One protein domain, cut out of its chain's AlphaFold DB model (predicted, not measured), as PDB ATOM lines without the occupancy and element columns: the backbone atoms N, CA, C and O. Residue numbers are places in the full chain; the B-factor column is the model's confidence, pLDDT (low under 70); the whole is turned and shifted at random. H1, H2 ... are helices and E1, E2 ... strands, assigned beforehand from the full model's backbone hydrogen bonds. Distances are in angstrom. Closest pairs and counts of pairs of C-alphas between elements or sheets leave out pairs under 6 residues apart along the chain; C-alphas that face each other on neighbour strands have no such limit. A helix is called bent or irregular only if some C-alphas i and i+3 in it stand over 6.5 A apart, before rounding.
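Overview. This is residues 2 to 110 of the 110 residues of an uncharacterized protein of Desulfobacteraceae bacterium IS3 (UniProt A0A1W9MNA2). A twisted three-stranded sheet, E1, E2 and E3, has helix H2 over one face near the turn from E1 to E2, while H3 and H4, crossed nearly at right angles, sit towards the other end of the sheet, where the turn from E2 to E3 lies. Residues 3 to 9, most of them in H1, stick out from this body on a long arm. The printed part has 109 residues, with four named helices and three named strands in the order H1 E1 E2 E3 H2 H3 H4; the sheet runs E1 - E2 - E3, antiparallel, and the class is mixed, helices and strands. The whole is loose, with a radius of gyration of the C-alphas of 16.3 A and spans of 42 by 37 by 27 A.

Along the chain. H1 is residues 2 to 7, 8.6 A long, and its C-alpha 2 is at (154.796, 113.487, 96.116). E1, residues 19 to 25, begins at C-alpha 19 at (134.451, 122.146, 95.540) and measures 20.1 A. E2 is residues 28 to 35, 21.6 A, and E3 residues 38 to 44, 19.2 A. H2 is residues 47 to 56, 15.0 A; it is irregular, but only just, with C-alphas 48 and 51 6.8 A apart. H3 is residues 69 to 79, 15.3 A. H4, residues 99 to 108, measures 14.2 A and ends at C-alpha 108 at (139.037, 139.181, 74.288); it is irregular, with C-alphas 101 and 104 8.0 A apart.

Arrangement. E1, E2 and E3 form a meander, each strand the antiparallel neighbour of the one before. The hairpin of E1 and E2 has N 23 and O 30 within hydrogen-bond range at 2.9 A; that of E2 and E3 has N 31 and O 42 at 2.8 A. The sheet is twisted, with C-alphas up to 4.1 A off its best plane. H2 is on one face of it, giving two layers, a helix on one face of a sheet. Its height over the sheet is 9.2 A, and it runs slantwise to the strands, at 56 degrees to E2 on the local plane. The closest C-alphas of H2 and E3 are those of Ile 43 and Ile 50, 6.1 A apart. H4 only grazes the sheet, with residues 99 to 100. H3 and H4 touch, about perpendicular at 80 degrees, closest at the C-alphas of Ile 76 and Phe 99, 7.3 A. H3 is not on the sheet. H1 and H3 are apart. In H1 and H3 every O i to N i+4 pair is within hydrogen-bond range; H2 and H4 each have 4 of 6.

Size, cuts and confidence. The two C-alphas farthest apart are those of Ala 7 and Gly 58, 47.8 A. The printed part has no cut. The links H1 to E1, H2 to H3 and H3 to H4 are long, the last with 19 residues. The mean pLDDT of the printed part is 93.9; residues 108 to 110 are under 70.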
ATOM      1  N   ASN A   2     153.863 112.340  96.171       87.06
ATOM      2  CA  ASN A   2     154.796 113.487  96.116       87.06
ATOM      3  C   ASN A   2     156.282 113.091  96.072       87.06
ATOM      4  O   ASN A   2     156.990 113.520  95.172       87.06
ATOM      5  N   SER A   3     156.722 112.182  96.946       92.75
ATOM      6  CA  SER A   3     158.131 111.760  97.012       92.75
ATOM      7  C   SER A   3     158.650 111.099  95.726       92.75
ATOM      8  O   SER A   3     159.841 111.158  95.452       92.75
ATOM      9  N   ILE A   4     157.770 110.481  94.925       96.19
ATOM     10  CA  ILE A   4     158.155 109.889  93.631       96.19
ATOM     11  C   ILE A   4     158.393 110.998  92.602       96.19
ATOM     12  O   ILE A   4     159.391 110.970  91.891       96.19
ATOM     13  N   LEU A   5     157.501 111.991  92.540       95.88
ATOM     14  CA  LEU A   5     157.630 113.125  91.620       95.88
ATOM     15  C   LEU A   5     158.858 113.980  91.957       95.88
ATOM     16  O   LEU A   5     159.614 114.347  91.060       95.88
ATOM     17  N   GLU A   6     159.097 114.225  93.243       95.75
ATOM     18  CA  GLU A   6     160.285 114.936  93.727       95.75
ATOM     19  C   GLU A   6     161.578 114.181  93.390       95.75
ATOM     20  O   GLU A   6     162.532 114.787  92.907       95.75
ATOM     21  N   ALA A   7     161.601 112.852  93.554       96.75
ATOM     22  CA  ALA A   7     162.750 112.027  93.172       96.75
ATOM     23  C   ALA A   7     163.038 112.053  91.659       96.75
ATOM     24  O   ALA A   7     164.185 111.894  91.248       96.75
ATOM     25  N   LEU A   8     162.014 112.284  90.832       97.19
ATOM     26  CA  LEU A   8     162.142 112.476  89.384       97.19
ATOM     27  C   LEU A   8     162.512 113.920  88.991       97.19
ATOM     28  O   LEU A   8     162.642 114.212  87.804       97.19
ATOM     29  N   GLY A   9     162.688 114.826  89.958       97.00
ATOM     30  CA  GLY A   9     163.075 116.220  89.727       97.00
ATOM     31  C   GLY A   9     161.910 117.181  89.465       97.00
ATOM     32  O   GLY A   9     162.147 118.346  89.135       97.00
ATOM     33  N   PHE A  10     160.659 116.738  89.620       96.69
ATOM     34  CA  PHE A  10     159.506 117.637  89.579       96.69
ATOM     35  C   PHE A  10     159.384 118.418  90.889       96.69
ATOM     36  O   PHE A  10     159.713 117.930  91.968       96.69
ATOM     37  N   ARG A  11     158.854 119.637  90.792       93.44
ATOM     38  CA  ARG A  11     158.556 120.505  91.935       93.44
ATOM     39  C   ARG A  11     157.107 120.963  91.880       93.44
ATOM     40  O   ARG A  11     156.540 121.090  90.794       93.44
ATOM     41  N   LYS A  12     156.520 121.236  93.046       91.38
ATOM     42  CA  LYS A  12     155.198 121.860  93.128       91.38
ATOM     43  C   LYS A  12     155.273 123.262  92.524       91.38
ATOM     44  O   LYS A  12     156.008 124.100  93.036       91.38
ATOM     45  N   GLU A  13     154.499 123.504  91.474       91.62
ATOM     46  CA  GLU A  13     154.391 124.833  90.862       91.62
ATOM     47  C   GLU A  13     153.270 125.655  91.516       91.62
ATOM     48  O   GLU A  13     153.464 126.816  91.863       91.62
ATOM     49  N   GLN A  14     152.103 125.041  91.734       94.75
ATOM     50  CA  GLN A  14     150.917 125.721  92.257       94.75
ATOM     51  C   GLN A  14     149.951 124.712  92.894       94.75
ATOM     52  O   GLN A  14     149.847 123.578  92.425       94.75
ATOM     53  N   ILE A  15     149.238 125.112  93.949       95.25
ATOM     54  CA  ILE A  15     148.058 124.397  94.472       95.25
ATOM     55  C   ILE A  15     146.811 125.176  94.094       95.25
ATOM     56  O   ILE A  15     146.814 126.403  94.146       95.25
ATOM     57  N   TYR A  16     145.734 124.466  93.776       96.69
ATOM     58  CA  TYR A  16     144.400 125.042  93.773       96.69
ATOM     59  C   TYR A  16     143.406 124.116  94.469       96.69
ATOM     60  O   TYR A  16     143.532 122.893  94.408       96.69
ATOM     61  N   GLU A  17     142.434 124.718  95.137       98.06
ATOM     62  CA  GLU A  17     141.318 124.056  95.796       98.06
ATOM     63  C   GLU A  17     140.029 124.378  95.047       98.06
ATOM     64  O   GLU A  17     139.856 125.480  94.520       98.06
ATOM     65  N   LYS A  18     139.126 123.400  95.011       97.75
ATOM     66  CA  LYS A  18     137.784 123.560  94.465       97.75
ATOM     67  C   LYS A  18     136.810 122.636  95.170       97.75
ATOM     68  O   LYS A  18     137.193 121.542  95.592       97.75
ATOM     69  N   TRP A  19     135.556 123.054  95.249       98.44
ATOM     70  CA  TRP A  19     134.451 122.146  95.540       98.44
ATOM     71  C   TRP A  19     133.733 121.839  94.233       98.44
ATOM     72  O   TRP A  19     133.362 122.768  93.518       98.44
ATOM     73  N   ARG A  20     133.598 120.550  93.911       98.50
ATOM     74  CA  ARG A  20     132.988 120.073  92.669       98.50
ATOM     75  C   ARG A  20     131.711 119.306  92.977       98.50
ATOM     76  O   ARG A  20     131.726 118.386  93.795       98.50
ATOM     77  N   GLU A  21     130.649 119.658  92.270       98.62
ATOM     78  CA  GLU A  21     129.430 118.863  92.152       98.62
ATOM     79  C   GLU A  21     129.328 118.331  90.720       98.62
ATOM     80  O   GLU A  21     129.584 119.065  89.765       98.62
ATOM     81  N   GLU A  22     128.971 117.057  90.562       98.19
ATOM     82  CA  GLU A  22     128.893 116.399  89.253       98.19
ATOM     83  C   GLU A  22     127.470 115.922  88.972       98.19
ATOM     84  O   GLU A  22     126.841 115.257  89.797       98.19
ATOM     85  N   PHE A  23     126.984 116.224  87.771       97.81
ATOM     86  CA  PHE A  23     125.725 115.713  87.242       97.81
ATOM     87  C   PHE A  23     126.004 114.950  85.957       97.81
ATOM     88  O   PHE A  23     126.718 115.437  85.084       97.81
ATOM     89  N   VAL A  24     125.422 113.761  85.823       96.94
ATOM     90  CA  VAL A  24     125.613 112.911  84.645       96.94
ATOM     91  C   VAL A  24     124.324 112.874  83.837       96.94
ATOM     92  O   VAL A  24     123.257 112.568  84.372       96.94
ATOM     93  N   LEU A  25     124.439 113.159  82.543       94.94
ATOM     94  CA  LEU A  25     123.385 112.978  81.554       94.94
ATOM     95  C   LEU A  25     123.963 112.178  80.386       94.94
ATOM     96  O   LEU A  25     124.863 112.645  79.687       94.94
ATOM     97  N   ASP A  26     123.454 110.962  80.195       92.00
ATOM     98  CA  ASP A  26     124.002 109.978  79.259       92.00
ATOM     99  C   ASP A  26     125.515 109.761  79.475       92.00
ATOM    100  O   ASP A  26     125.929 109.308  80.541       92.00
ATOM    101  N   SER A  27     126.346 110.082  78.478       93.44
ATOM    102  CA  SER A  27     127.812 110.020  78.542       93.44
ATOM    103  C   SER A  27     128.478 111.385  78.764       93.44
ATOM    104  O   SER A  27     129.683 111.516  78.556       93.44
ATOM    105  N   THR A  28     127.709 112.407  79.154       97.31
ATOM    106  CA  THR A  28     128.207 113.767  79.407       97.31
ATOM    107  C   THR A  28     128.120 114.106  80.892       97.31
ATOM    108  O   THR A  28     127.105 113.850  81.544       97.31
ATOM    109  N   ILE A  29     129.179 114.710  81.421       98.25
ATOM    110  CA  ILE A  29     129.296 115.133  82.816       98.25
ATOM    111  C   ILE A  29     129.278 116.660  82.871       98.25
ATOM    112  O   ILE A  29     130.003 117.336  82.144       98.25
ATOM    113  N   PHE A  30     128.444 117.199  83.749       98.19
ATOM    114  CA  PHE A  30     128.389 118.612  84.094       98.19
ATOM    115  C   PHE A  30     129.057 118.796  85.452       98.19
ATOM    116  O   PHE A  30     128.530 118.344  86.469       98.19
ATOM    117  N   CYS A  31     130.206 119.461  85.460       98.44
ATOM    118  CA  CYS A  31     131.002 119.709  86.653       98.44
ATOM    119  C   CYS A  31     130.804 121.157  87.104       98.44
ATOM    120  O   CYS A  31     131.284 122.084  86.446       98.44
ATOM    121  N   ILE A  32     130.102 121.358  88.216       98.31
ATOM    122  CA  ILE A  32     129.950 122.671  88.843       98.31
ATOM    123  C   ILE A  32     131.097 122.855  89.831       98.31
ATOM    124  O   ILE A  32     131.123 122.235  90.892       98.31
ATOM    125  N   ASP A  33     132.033 123.726  89.471       98.44
ATOM    126  CA  ASP A  33     133.230 124.016  90.249       98.44
ATOM    127  C   ASP A  33     133.090 125.350  90.976       98.44
ATOM    128  O   ASP A  33     133.079 126.419  90.361       98.44
ATOM    129  N   THR A  34     133.041 125.285  92.303       98.06
ATOM    130  CA  THR A  34     133.173 126.447  93.182       98.06
ATOM    131  C   THR A  34     134.653 126.682  93.461       98.06
ATOM    132  O   THR A  34     135.295 125.910  94.181       98.06
ATOM    133  N   MET A  35     135.193 127.751  92.879       97.56
ATOM    134  CA  MET A  35     136.554 128.235  93.106       97.56
ATOM    135  C   MET A  35     136.523 129.447  94.051       97.56
ATOM    136  O   MET A  35     135.513 130.154  94.108       97.56
ATOM    137  N   PRO A  36     137.640 129.797  94.714       96.88
ATOM    138  CA  PRO A  36     137.702 130.977  95.583       96.88
ATOM    139  C   PRO A  36     137.353 132.322  94.912       96.88
ATOM    140  O   PRO A  36     137.065 133.289  95.608       96.88
ATOM    141  N   TYR A  37     137.392 132.399  93.576       96.25
ATOM    142  CA  TYR A  37     137.128 133.616  92.794       96.25
ATOM    143  C   TYR A  37     135.909 133.524  91.858       96.25
ATOM    144  O   TYR A  37     135.739 134.380  90.983       96.25
ATOM    145  N   GLY A  38     135.088 132.477  91.977       96.44
ATOM    146  CA  GLY A  38     133.870 132.331  91.181       96.44
ATOM    147  C   GLY A  38     133.421 130.889  90.973       96.44
ATOM    148  O   GLY A  38     134.135 129.943  91.295       96.44
ATOM    149  N   ASN A  39     132.237 130.747  90.378       96.94
ATOM    150  CA  ASN A  39     131.647 129.457  90.033       96.94
ATOM    151  C   ASN A  39     131.766 129.199  88.533       96.94
ATOM    152  O   ASN A  39     131.566 130.104  87.719       96.94
ATOM    153  N   PHE A  40     132.059 127.956  88.178       97.12
ATOM    154  CA  PHE A  40     132.295 127.532  86.809       97.12
ATOM    155  C   PHE A  40     131.499 126.276  86.499       97.12
ATOM    156  O   PHE A  40     131.249 125.459  87.377       97.12
ATOM    157  N   LEU A  41     131.133 126.128  85.231       97.44
ATOM    158  CA  LEU A  41     130.576 124.896  84.703       97.44
ATOM    159  C   LEU A  41     131.530 124.357  83.641       97.44
ATOM    160  O   LEU A  41     131.771 125.032  82.636       97.44
ATOM    161  N   GLU A  42     132.037 123.147  83.849       97.81
ATOM    162  CA  GLU A  42     132.665 122.353  82.796       97.81
ATOM    163  C   GLU A  42     131.654 121.331  82.272       97.81
ATOM    164  O   GLU A  42     130.857 120.778  83.029       97.81
ATOM    165  N   ILE A  43     131.665 121.112  80.958       97.50
ATOM    166  CA  ILE A  43     130.874 120.071  80.300       97.50
ATOM    167  C   ILE A  43     131.884 119.126  79.657       97.50
ATOM    168  O   ILE A  43     132.570 119.502  78.703       97.50
ATOM    169  N   GLU A  44     132.004 117.930  80.213       97.44
ATOM    170  CA  GLU A  44     132.983 116.918  79.829       97.44
ATOM    171  C   GLU A  44     132.274 115.758  79.119       97.44
ATOM    172  O   GLU A  44     131.270 115.237  79.601       97.44
ATOM    173  N   GLY A  45     132.777 115.349  77.956       95.88
ATOM    174  CA  GLY A  45     132.186 114.279  77.155       95.88
ATOM    175  C   GLY A  45     132.666 114.322  75.709       95.88
ATOM    176  O   GLY A  45     133.614 115.037  75.374       95.88
ATOM    177  N   GLU A  46     131.989 113.575  74.840       95.69
ATOM    178  CA  GLU A  46     132.251 113.623  73.399       95.69
ATOM    179  C   GLU A  46     131.953 115.017  72.832       95.69
ATOM    180  O   GLU A  46     130.961 115.667  73.184       95.69
ATOM    181  N   LYS A  47     132.812 115.487  71.927       91.50
ATOM    182  CA  LYS A  47     132.770 116.859  71.396       91.50
ATOM    183  C   LYS A  47     131.428 117.188  70.739       91.50
ATOM    184  O   LYS A  47     130.961 118.325  70.815       91.50
ATOM    185  N   GLU A  48     130.827 116.197  70.098       94.56
ATOM    186  CA  GLU A  48     129.551 116.275  69.396       94.56
ATOM    187  C   GLU A  48     128.381 116.522  70.361       94.56
ATOM    188  O   GLU A  48     127.389 117.125  69.957       94.56
ATOM    189  N   ASN A  49     128.519 116.135  71.635       95.00
ATOM    190  CA  ASN A  49     127.478 116.264  72.657       95.00
ATOM    191  C   ASN A  49     127.576 117.578  73.443       95.00
ATOM    192  O   ASN A  49     126.554 118.145  73.826       95.00
ATOM    193  N   ILE A  50     128.791 118.098  73.652       95.50
ATOM    194  CA  ILE A  50     129.039 119.262  74.519       95.50
ATOM    195  C   ILE A  50     128.264 120.508  74.060       95.50
ATOM    196  O   ILE A  50     127.588 121.153  74.861       95.50
ATOM    197  N   ARG A  51     128.369 120.880  72.777       95.25
ATOM    198  CA  ARG A  51     127.763 122.126  72.275       95.25
ATOM    199  C   ARG A  51     126.227 122.083  72.280       95.25
ATOM    200  O   ARG A  51     125.648 123.029  72.814       95.25
ATOM    201  N   PRO A  52     125.562 121.039  71.745       95.06
ATOM    202  CA  PRO A  52     124.106 120.934  71.821       95.06
ATOM    203  C   PRO A  52     123.582 120.989  73.257       95.06
ATOM    204  O   PRO A  52     122.611 121.689  73.532       95.06
ATOM    205  N   LEU A  53     124.257 120.309  74.188       95.69
ATOM    206  CA  LEU A  53     123.863 120.306  75.594       95.69
ATOM    207  C   LEU A  53     124.034 121.674  76.256       95.69
ATOM    208  O   LEU A  53     123.138 122.104  76.978       95.69
ATOM    209  N   ALA A  54     125.130 122.385  75.978       95.69
ATOM    210  CA  ALA A  54     125.320 123.756  76.448       95.69
ATOM    211  C   ALA A  54     124.191 124.683  75.962       95.69
ATOM    212  O   ALA A  54     123.610 125.427  76.753       95.69
ATOM    213  N   GLU A  55     123.843 124.604  74.675       95.31
ATOM    214  CA  GLU A  55     122.762 125.394  74.076       95.31
ATOM    215  C   GLU A  55     121.390 125.031  74.682       95.31
ATOM    216  O   GLU A  55     120.591 125.924  74.969       95.31
ATOM    217  N   GLN A  56     121.137 123.747  74.967       94.50
ATOM    218  CA  GLN A  56     119.895 123.264  75.586       94.50
ATOM    219  C   GLN A  56     119.653 123.853  76.984       94.50
ATOM    220  O   GLN A  56     118.507 124.122  77.342       94.50
ATOM    221  N   ILE A  57     120.712 124.084  77.765       94.00
ATOM    222  CA  ILE A  57     120.622 124.727  79.088       94.00
ATOM    223  C   ILE A  57     120.755 126.259  79.024       94.00
ATOM    224  O   ILE A  57     120.927 126.916  80.049       94.00
ATOM    225  N   GLY A  58     120.656 126.846  77.827       96.12
ATOM    226  CA  GLY A  58     120.631 128.295  77.617       96.12
ATOM    227  C   GLY A  58     122.002 128.974  77.640       96.12
ATOM    228  O   GLY A  58     122.071 130.204  77.697       96.12
ATOM    229  N   LEU A  59     123.099 128.215  77.585       95.44
ATOM    230  CA  LEU A  59     124.444 128.777  77.510       95.44
ATOM    231  C   LEU A  59     124.807 129.118  76.066       95.44
ATOM    232  O   LEU A  59     124.590 128.345  75.135       95.44
ATOM    233  N   ARG A  60     125.422 130.286  75.880       94.31
ATOM    234  CA  ARG A  60     125.898 130.731  74.567       94.31
ATOM    235  C   ARG A  60     127.289 130.179  74.298       94.31
ATOM    236  O   ARG A  60     128.236 130.516  75.010       94.31
ATOM    237  N   TRP A  61     127.440 129.396  73.233       92.62
ATOM    238  CA  TRP A  61     128.717 128.773  72.873       92.62
ATOM    239  C   TRP A  61     129.848 129.788  72.634       92.62
ATOM    240  O   TRP A  61     131.017 129.537  72.951       92.62
ATOM    241  N   GLU A  62     129.516 130.966  72.108       92.50
ATOM    242  CA  GLU A  62     130.468 132.056  71.859       92.50
ATOM    243  C   GLU A  62     130.991 132.678  73.159       92.50
ATOM    244  O   GLU A  62     132.050 133.295  73.161       92.50
ATOM    245  N   GLN A  63     130.277 132.485  74.270       92.25
ATOM    246  CA  GLN A  63     130.642 132.977  75.594       92.25
ATOM    247  C   GLN A  63     131.401 131.928  76.425       92.25
ATOM    248  O   GLN A  63     131.655 132.135  77.610       92.25
ATOM    249  N   ARG A  64     131.808 130.792  75.857       93.50
ATOM    250  CA  ARG A  64     132.618 129.821  76.609       93.50
ATOM    251  C   ARG A  64     133.959 130.420  77.051       93.50
ATOM    252  O   ARG A  64     134.521 131.294  76.390       93.50
ATOM    253  N   ILE A  65     134.492 129.913  78.153       94.38
ATOM    254  CA  ILE A  65     135.830 130.263  78.634       94.38
ATOM    255  C   ILE A  65     136.801 129.211  78.096       94.38
ATOM    256  O   ILE A  65     136.533 128.019  78.182       94.38
ATOM    257  N   ILE A  66     137.908 129.647  77.487       93.69
ATOM    258  CA  ILE A  66     138.890 128.740  76.856       93.69
ATOM    259  C   ILE A  66     140.164 128.609  77.707       93.69
ATOM    260  O   ILE A  66     140.975 127.715  77.489       93.69
ATOM    261  N   THR A  67     140.390 129.531  78.641       93.62
ATOM    262  CA  THR A  67     141.545 129.481  79.546       93.62
ATOM    263  C   THR A  67     141.246 128.594  80.758       93.62
ATOM    264  O   THR A  67     140.088 128.435  81.138       93.62
ATOM    265  N   SER A  68     142.285 128.013  81.355       94.75
ATOM    266  CA  SER A  68     142.158 127.185  82.558       94.75
ATOM    267  C   SER A  68     141.976 128.041  83.813       94.75
ATOM    268  O   SER A  68     142.267 129.236  83.809       94.75
ATOM    269  N   TYR A  69     141.597 127.416  84.929       96.00
ATOM    270  CA  TYR A  69     141.554 128.066  86.244       96.00
ATOM    271  C   TYR A  69     142.856 128.789  86.606       96.00
ATOM    272  O   TYR A  69     142.836 129.935  87.046       96.00
ATOM    273  N   ILE A  70     144.001 128.159  86.340       95.25
ATOM    274  CA  ILE A  70     145.319 128.758  86.581       95.25
ATOM    275  C   ILE A  70     145.526 130.004  85.713       95.25
ATOM    276  O   ILE A  70     146.007 131.022  86.208       95.25
ATOM    277  N   GLY A  71     145.130 129.953  84.438       94.69
ATOM    278  CA  GLY A  71     145.212 131.105  83.540       94.69
ATOM    279  C   GLY A  71     144.296 132.254  83.972       94.69
ATOM    280  O   GLY A  71     144.718 133.408  83.984       94.69
ATOM    281  N   ILE A  72     143.070 131.940  84.404       95.50
ATOM    282  CA  ILE A  72     142.134 132.914  84.985       95.50
ATOM    283  C   ILE A  72     142.742 133.562  86.230       95.50
ATOM    284  O   ILE A  72     142.745 134.786  86.361       95.50
ATOM    285  N   PHE A  73     143.287 132.759  87.142       96.00
ATOM    286  CA  PHE A  73     143.886 133.285  88.358       96.00
ATOM    287  C   PHE A  73     145.138 134.117  88.081       96.00
ATOM    288  O   PHE A  73     145.327 135.133  88.739       96.00
ATOM    289  N   ALA A  74     145.965 133.755  87.096       94.94
ATOM    290  CA  ALA A  74     147.107 134.576  86.694       94.94
ATOM    291  C   ALA A  74     146.664 135.995  86.297       94.94
ATOM    292  O   ALA A  74     147.261 136.975  86.749       94.94
ATOM    293  N   PHE A  75     145.564 136.107  85.546       94.25
ATOM    294  CA  PHE A  75     144.951 137.391  85.213       94.25
ATOM    295  C   PHE A  75     144.457 138.131  86.469       94.25
ATOM    296  O   PHE A  75     144.831 139.283  86.695       94.25
ATOM    297  N   ILE A  76     143.666 137.477  87.328       94.94
ATOM    298  CA  ILE A  76     143.131 138.079  88.566       94.94
ATOM    299  C   ILE A  76     144.260 138.560  89.482       94.94
ATOM    300  O   ILE A  76     144.222 139.683  89.983       94.94
ATOM    301  N   ARG A  77     145.291 137.733  89.666       95.38
ATOM    302  CA  ARG A  77     146.473 138.036  90.470       95.38
ATOM    303  C   ARG A  77     147.163 139.305  89.991       95.38
ATOM    304  O   ARG A  77     147.552 140.113  90.828       95.38
ATOM    305  N   GLN A  78     147.288 139.496  88.679       94.50
ATOM    306  CA  GLN A  78     147.846 140.722  88.114       94.50
ATOM    307  C   GLN A  78     146.933 141.929  88.367       94.50
ATOM    308  O   GLN A  78     147.421 142.977  88.783       94.50
ATOM    309  N   GLN A  79     145.620 141.797  88.151       94.12
ATOM    310  CA  GLN A  79     144.674 142.908  88.326       94.12
ATOM    311  C   GLN A  79     144.553 143.373  89.783       94.12
ATOM    312  O   GLN A  79     144.400 144.565  90.032       94.12
ATOM    313  N   LEU A  80     144.611 142.441  90.734       94.19
ATOM    314  CA  LEU A  80     144.477 142.712  92.168       94.19
ATOM    315  C   LEU A  80     145.830 142.828  92.891       94.19
ATOM    316  O   LEU A  80     145.857 143.032  94.102       94.19
ATOM    317  N   ASN A  81     146.947 142.704  92.163       95.81
ATOM    318  CA  ASN A  81     148.313 142.718  92.694       95.81
ATOM    319  C   ASN A  81     148.519 141.745  93.878       95.81
ATOM    320  O   ASN A  81     149.080 142.106  94.915       95.81
ATOM    321  N   LEU A  82     148.029 140.505  93.740       96.50
ATOM    322  CA  LEU A  82     148.081 139.505  94.812       96.50
ATOM    323  C   LEU A  82     149.502 138.945  94.977       96.50
ATOM    324  O   LEU A  82     150.180 138.573  94.012       96.50
ATOM    325  N   ASN A  83     149.934 138.826  96.231       95.88
ATOM    326  CA  ASN A  83     151.278 138.380  96.602       95.88
ATOM    327  C   ASN A  83     151.413 136.853  96.767       95.88
ATOM    328  O   ASN A  83     152.493 136.377  97.110       95.88
ATOM    329  N   PHE A  84     150.358 136.085  96.487       96.38
ATOM    330  CA  PHE A  84     150.352 134.623  96.541       96.38
ATOM    331  C   PHE A  84     150.095 134.002  95.164       96.38
ATOM    332  O   PHE A  84     149.512 134.626  94.277       96.38
ATOM    333  N   SER A  85     150.550 132.761  94.981       95.50
ATOM    334  CA  SER A  85     150.343 131.971  93.762       95.50
ATOM    335  C   SER A  85     149.322 130.852  93.937       95.50
ATOM    336  O   SER A  85     148.671 130.490  92.966       95.50
ATOM    337  N   ASP A  86     149.168 130.295  95.134       97.38
ATOM    338  CA  ASP A  86     148.258 129.170  95.356       97.38
ATOM    339  C   ASP A  86     146.797 129.650  95.436       97.38
ATOM    340  O   ASP A  86     146.486 130.650  96.086       97.38
ATOM    341  N   ILE A  87     145.893 128.927  94.781       97.44
ATOM    342  CA  ILE A  87     144.456 129.203  94.711       97.44
ATOM    343  C   ILE A  87     143.748 128.394  95.804       97.44
ATOM    344  O   ILE A  87     143.041 127.431  95.525       97.44
ATOM    345  N   THR A  88     143.986 128.734  97.064       97.69
ATOM    346  CA  THR A  88     143.329 128.081  98.208       97.69
ATOM    347  C   THR A  88     142.217 128.965  98.748       97.69
ATOM    348  O   THR A  88     142.332 130.187  98.696       97.69
ATOM    349  N   PHE A  89     141.155 128.397  99.314       97.25
ATOM    350  CA  PHE A  89     140.106 129.195  99.962       97.25
ATOM    351  C   PHE A  89     140.679 130.062 101.090       97.25
ATOM    352  O   PHE A  89     140.264 131.204 101.287       97.25
ATOM    353  N   ASP A  90     141.699 129.552 101.777       97.69
ATOM    354  CA  ASP A  90     142.412 130.266 102.832       97.69
ATOM    355  C   ASP A  90     143.096 131.549 102.339       97.69
ATOM    356  O   ASP A  90     142.977 132.582 103.001       97.69
ATOM    357  N   ASN A  91     143.733 131.529 101.162       97.38
ATOM    358  CA  ASN A  91     144.357 132.721 100.573       97.38
ATOM    359  C   ASN A  91     143.331 133.801 100.185       97.38
ATOM    360  O   ASN A  91     143.690 134.970 100.049       97.38
ATOM    361  N   PHE A  92     142.057 133.431 100.035       96.81
ATOM    362  CA  PHE A  92     140.975 134.337  99.646       96.81
ATOM    363  C   PHE A  92     140.093 134.791 100.819       96.81
ATOM    364  O   PHE A  92     139.182 135.586 100.614       96.81
ATOM    365  N   LYS A  93     140.385 134.394 102.070       95.88
ATOM    366  CA  LYS A  93     139.604 134.813 103.259       95.88
ATOM    367  C   LYS A  93     139.453 136.329 103.409       95.88
ATOM    368  O   LYS A  93     138.458 136.791 103.958       95.88
ATOM    369  N   THR A  94     140.443 137.097 102.954       94.25
ATOM    370  CA  THR A  94     140.455 138.567 103.024       94.25
ATOM    371  C   THR A  94     140.537 139.227 101.647       94.25
ATOM    372  O   THR A  94     140.840 140.415 101.560       94.25
ATOM    373  N   VAL A  95     140.325 138.467 100.569       93.81
ATOM    374  CA  VAL A  95     140.402 138.956  99.189       93.81
ATOM    375  C   VAL A  95     139.050 138.741  98.531       93.81
ATOM    376  O   VAL A  95     138.646 137.610  98.288       93.81
ATOM    377  N   GLU A  96     138.366 139.829  98.194       90.12
ATOM    378  CA  GLU A  96     137.170 139.746  97.361       90.12
ATOM    379  C   GLU A  96     137.588 139.683  95.887       90.12
ATOM    380  O   GLU A  96     137.941 140.695  95.275       90.12
ATOM    381  N   ALA A  97     137.574 138.480  95.316       91.25
ATOM    382  CA  ALA A  97     137.808 138.258  93.897       91.25
ATOM    383  C   ALA A  97     136.525 137.760  93.231       91.25
ATOM    384  O   ALA A  97     135.932 136.777  93.663       91.25
ATOM    385  N   ASP A  98     136.127 138.426  92.150       92.44
ATOM    386  CA  ASP A  98     134.992 138.021  91.325       92.44
ATOM    387  C   ASP A  98     135.427 138.020  89.864       92.44
ATOM    388  O   ASP A  98     135.597 139.077  89.242       92.44
ATOM    389  N   PHE A  99     135.629 136.822  89.315       92.19
ATOM    390  CA  PHE A  99     136.014 136.662  87.920       92.19
ATOM    391  C   PHE A  99     134.968 137.222  86.944       92.19
ATOM    392  O   PHE A  99     135.337 137.681  85.861       92.19
ATOM    393  N   GLY A 100     133.686 137.268  87.320       91.19
ATOM    394  CA  GLY A 100     132.618 137.817  86.486       91.19
ATOM    395  C   GLY A 100     132.894 139.256  86.039       91.19
ATOM    396  O   GLY A 100     132.618 139.608  84.892       91.19
ATOM    397  N   LYS A 101     133.560 140.060  86.882       90.06
ATOM    398  CA  LYS A 101     133.977 141.446  86.576       90.06
ATOM    399  C   LYS A 101     135.041 141.536  85.471       90.06
ATOM    400  O   LYS A 101     135.256 142.608  84.903       90.06
ATOM    401  N   TYR A 102     135.712 140.430  85.162       88.94
ATOM    402  CA  TYR A 102     136.856 140.362  84.251       88.94
ATOM    403  C   TYR A 102     136.628 139.459  83.034       88.94
ATOM    404  O   TYR A 102     137.508 139.355  82.177       88.94
ATOM    405  N   ILE A 103     135.456 138.831  82.937       89.75
ATOM    406  CA  ILE A 103     135.181 137.766  81.970       89.75
ATOM    407  C   ILE A 103     135.392 138.203  80.516       89.75
ATOM    408  O   ILE A 103     135.990 137.471  79.730       89.75
ATOM    409  N   GLU A 104     134.990 139.427  80.169       88.94
ATOM    410  CA  GLU A 104     135.137 139.958  78.810       88.94
ATOM    411  C   GLU A 104     136.599 140.225  78.445       88.94
ATOM    412  O   GLU A 104     137.004 139.963  77.316       88.94
ATOM    413  N   LYS A 105     137.427 140.656  79.408       85.62
ATOM    414  CA  LYS A 105     138.861 140.879  79.171       85.62
ATOM    415  C   LYS A 105     139.554 139.563  78.829       85.62
ATOM    416  O   LYS A 105     140.233 139.475  77.814       85.62
ATOM    417  N   VAL A 106     139.274 138.516  79.604       83.25
ATOM    418  CA  VAL A 106     139.841 137.178  79.379       83.25
ATOM    419  C   VAL A 106     139.313 136.518  78.101       83.25
ATOM    420  O   VAL A 106     140.043 135.774  77.449       83.25
ATOM    421  N   ARG A 107     138.066 136.791  77.698       83.69
ATOM    422  CA  ARG A 107     137.527 136.326  76.409       83.69
ATOM    423  C   ARG A 107     138.144 137.054  75.210       83.69
ATOM    424  O   ARG A 107     138.289 136.434  74.164       83.69
ATOM    425  N   SER A 108     138.501 138.332  75.363       69.81
ATOM    426  CA  SER A 108     139.037 139.181  74.288       69.81
ATOM    427  C   SER A 108     140.523 138.977  73.970       69.81
ATOM    428  O   SER A 108     140.989 139.437  72.934       69.81
ATOM    429  N   GLU A 109     141.273 138.276  74.823       58.72
ATOM    430  CA  GLU A 109     142.701 137.977  74.616       58.72
ATOM    431  C   GLU A 109     142.955 136.851  73.581       58.72
ATOM    432  O   GLU A 109     144.004 136.204  73.605       58.72
ATOM    433  N   LYS A 110     142.011 136.599  72.660       49.22
ATOM    434  CA  LYS A 110     142.127 135.604  71.581       49.22
ATOM    435  C   LYS A 110     141.631 136.118  70.239       49.22
ATOM    436  O   LYS A 110     140.474 136.585  70.181       49.22
TER     437      LYS A 110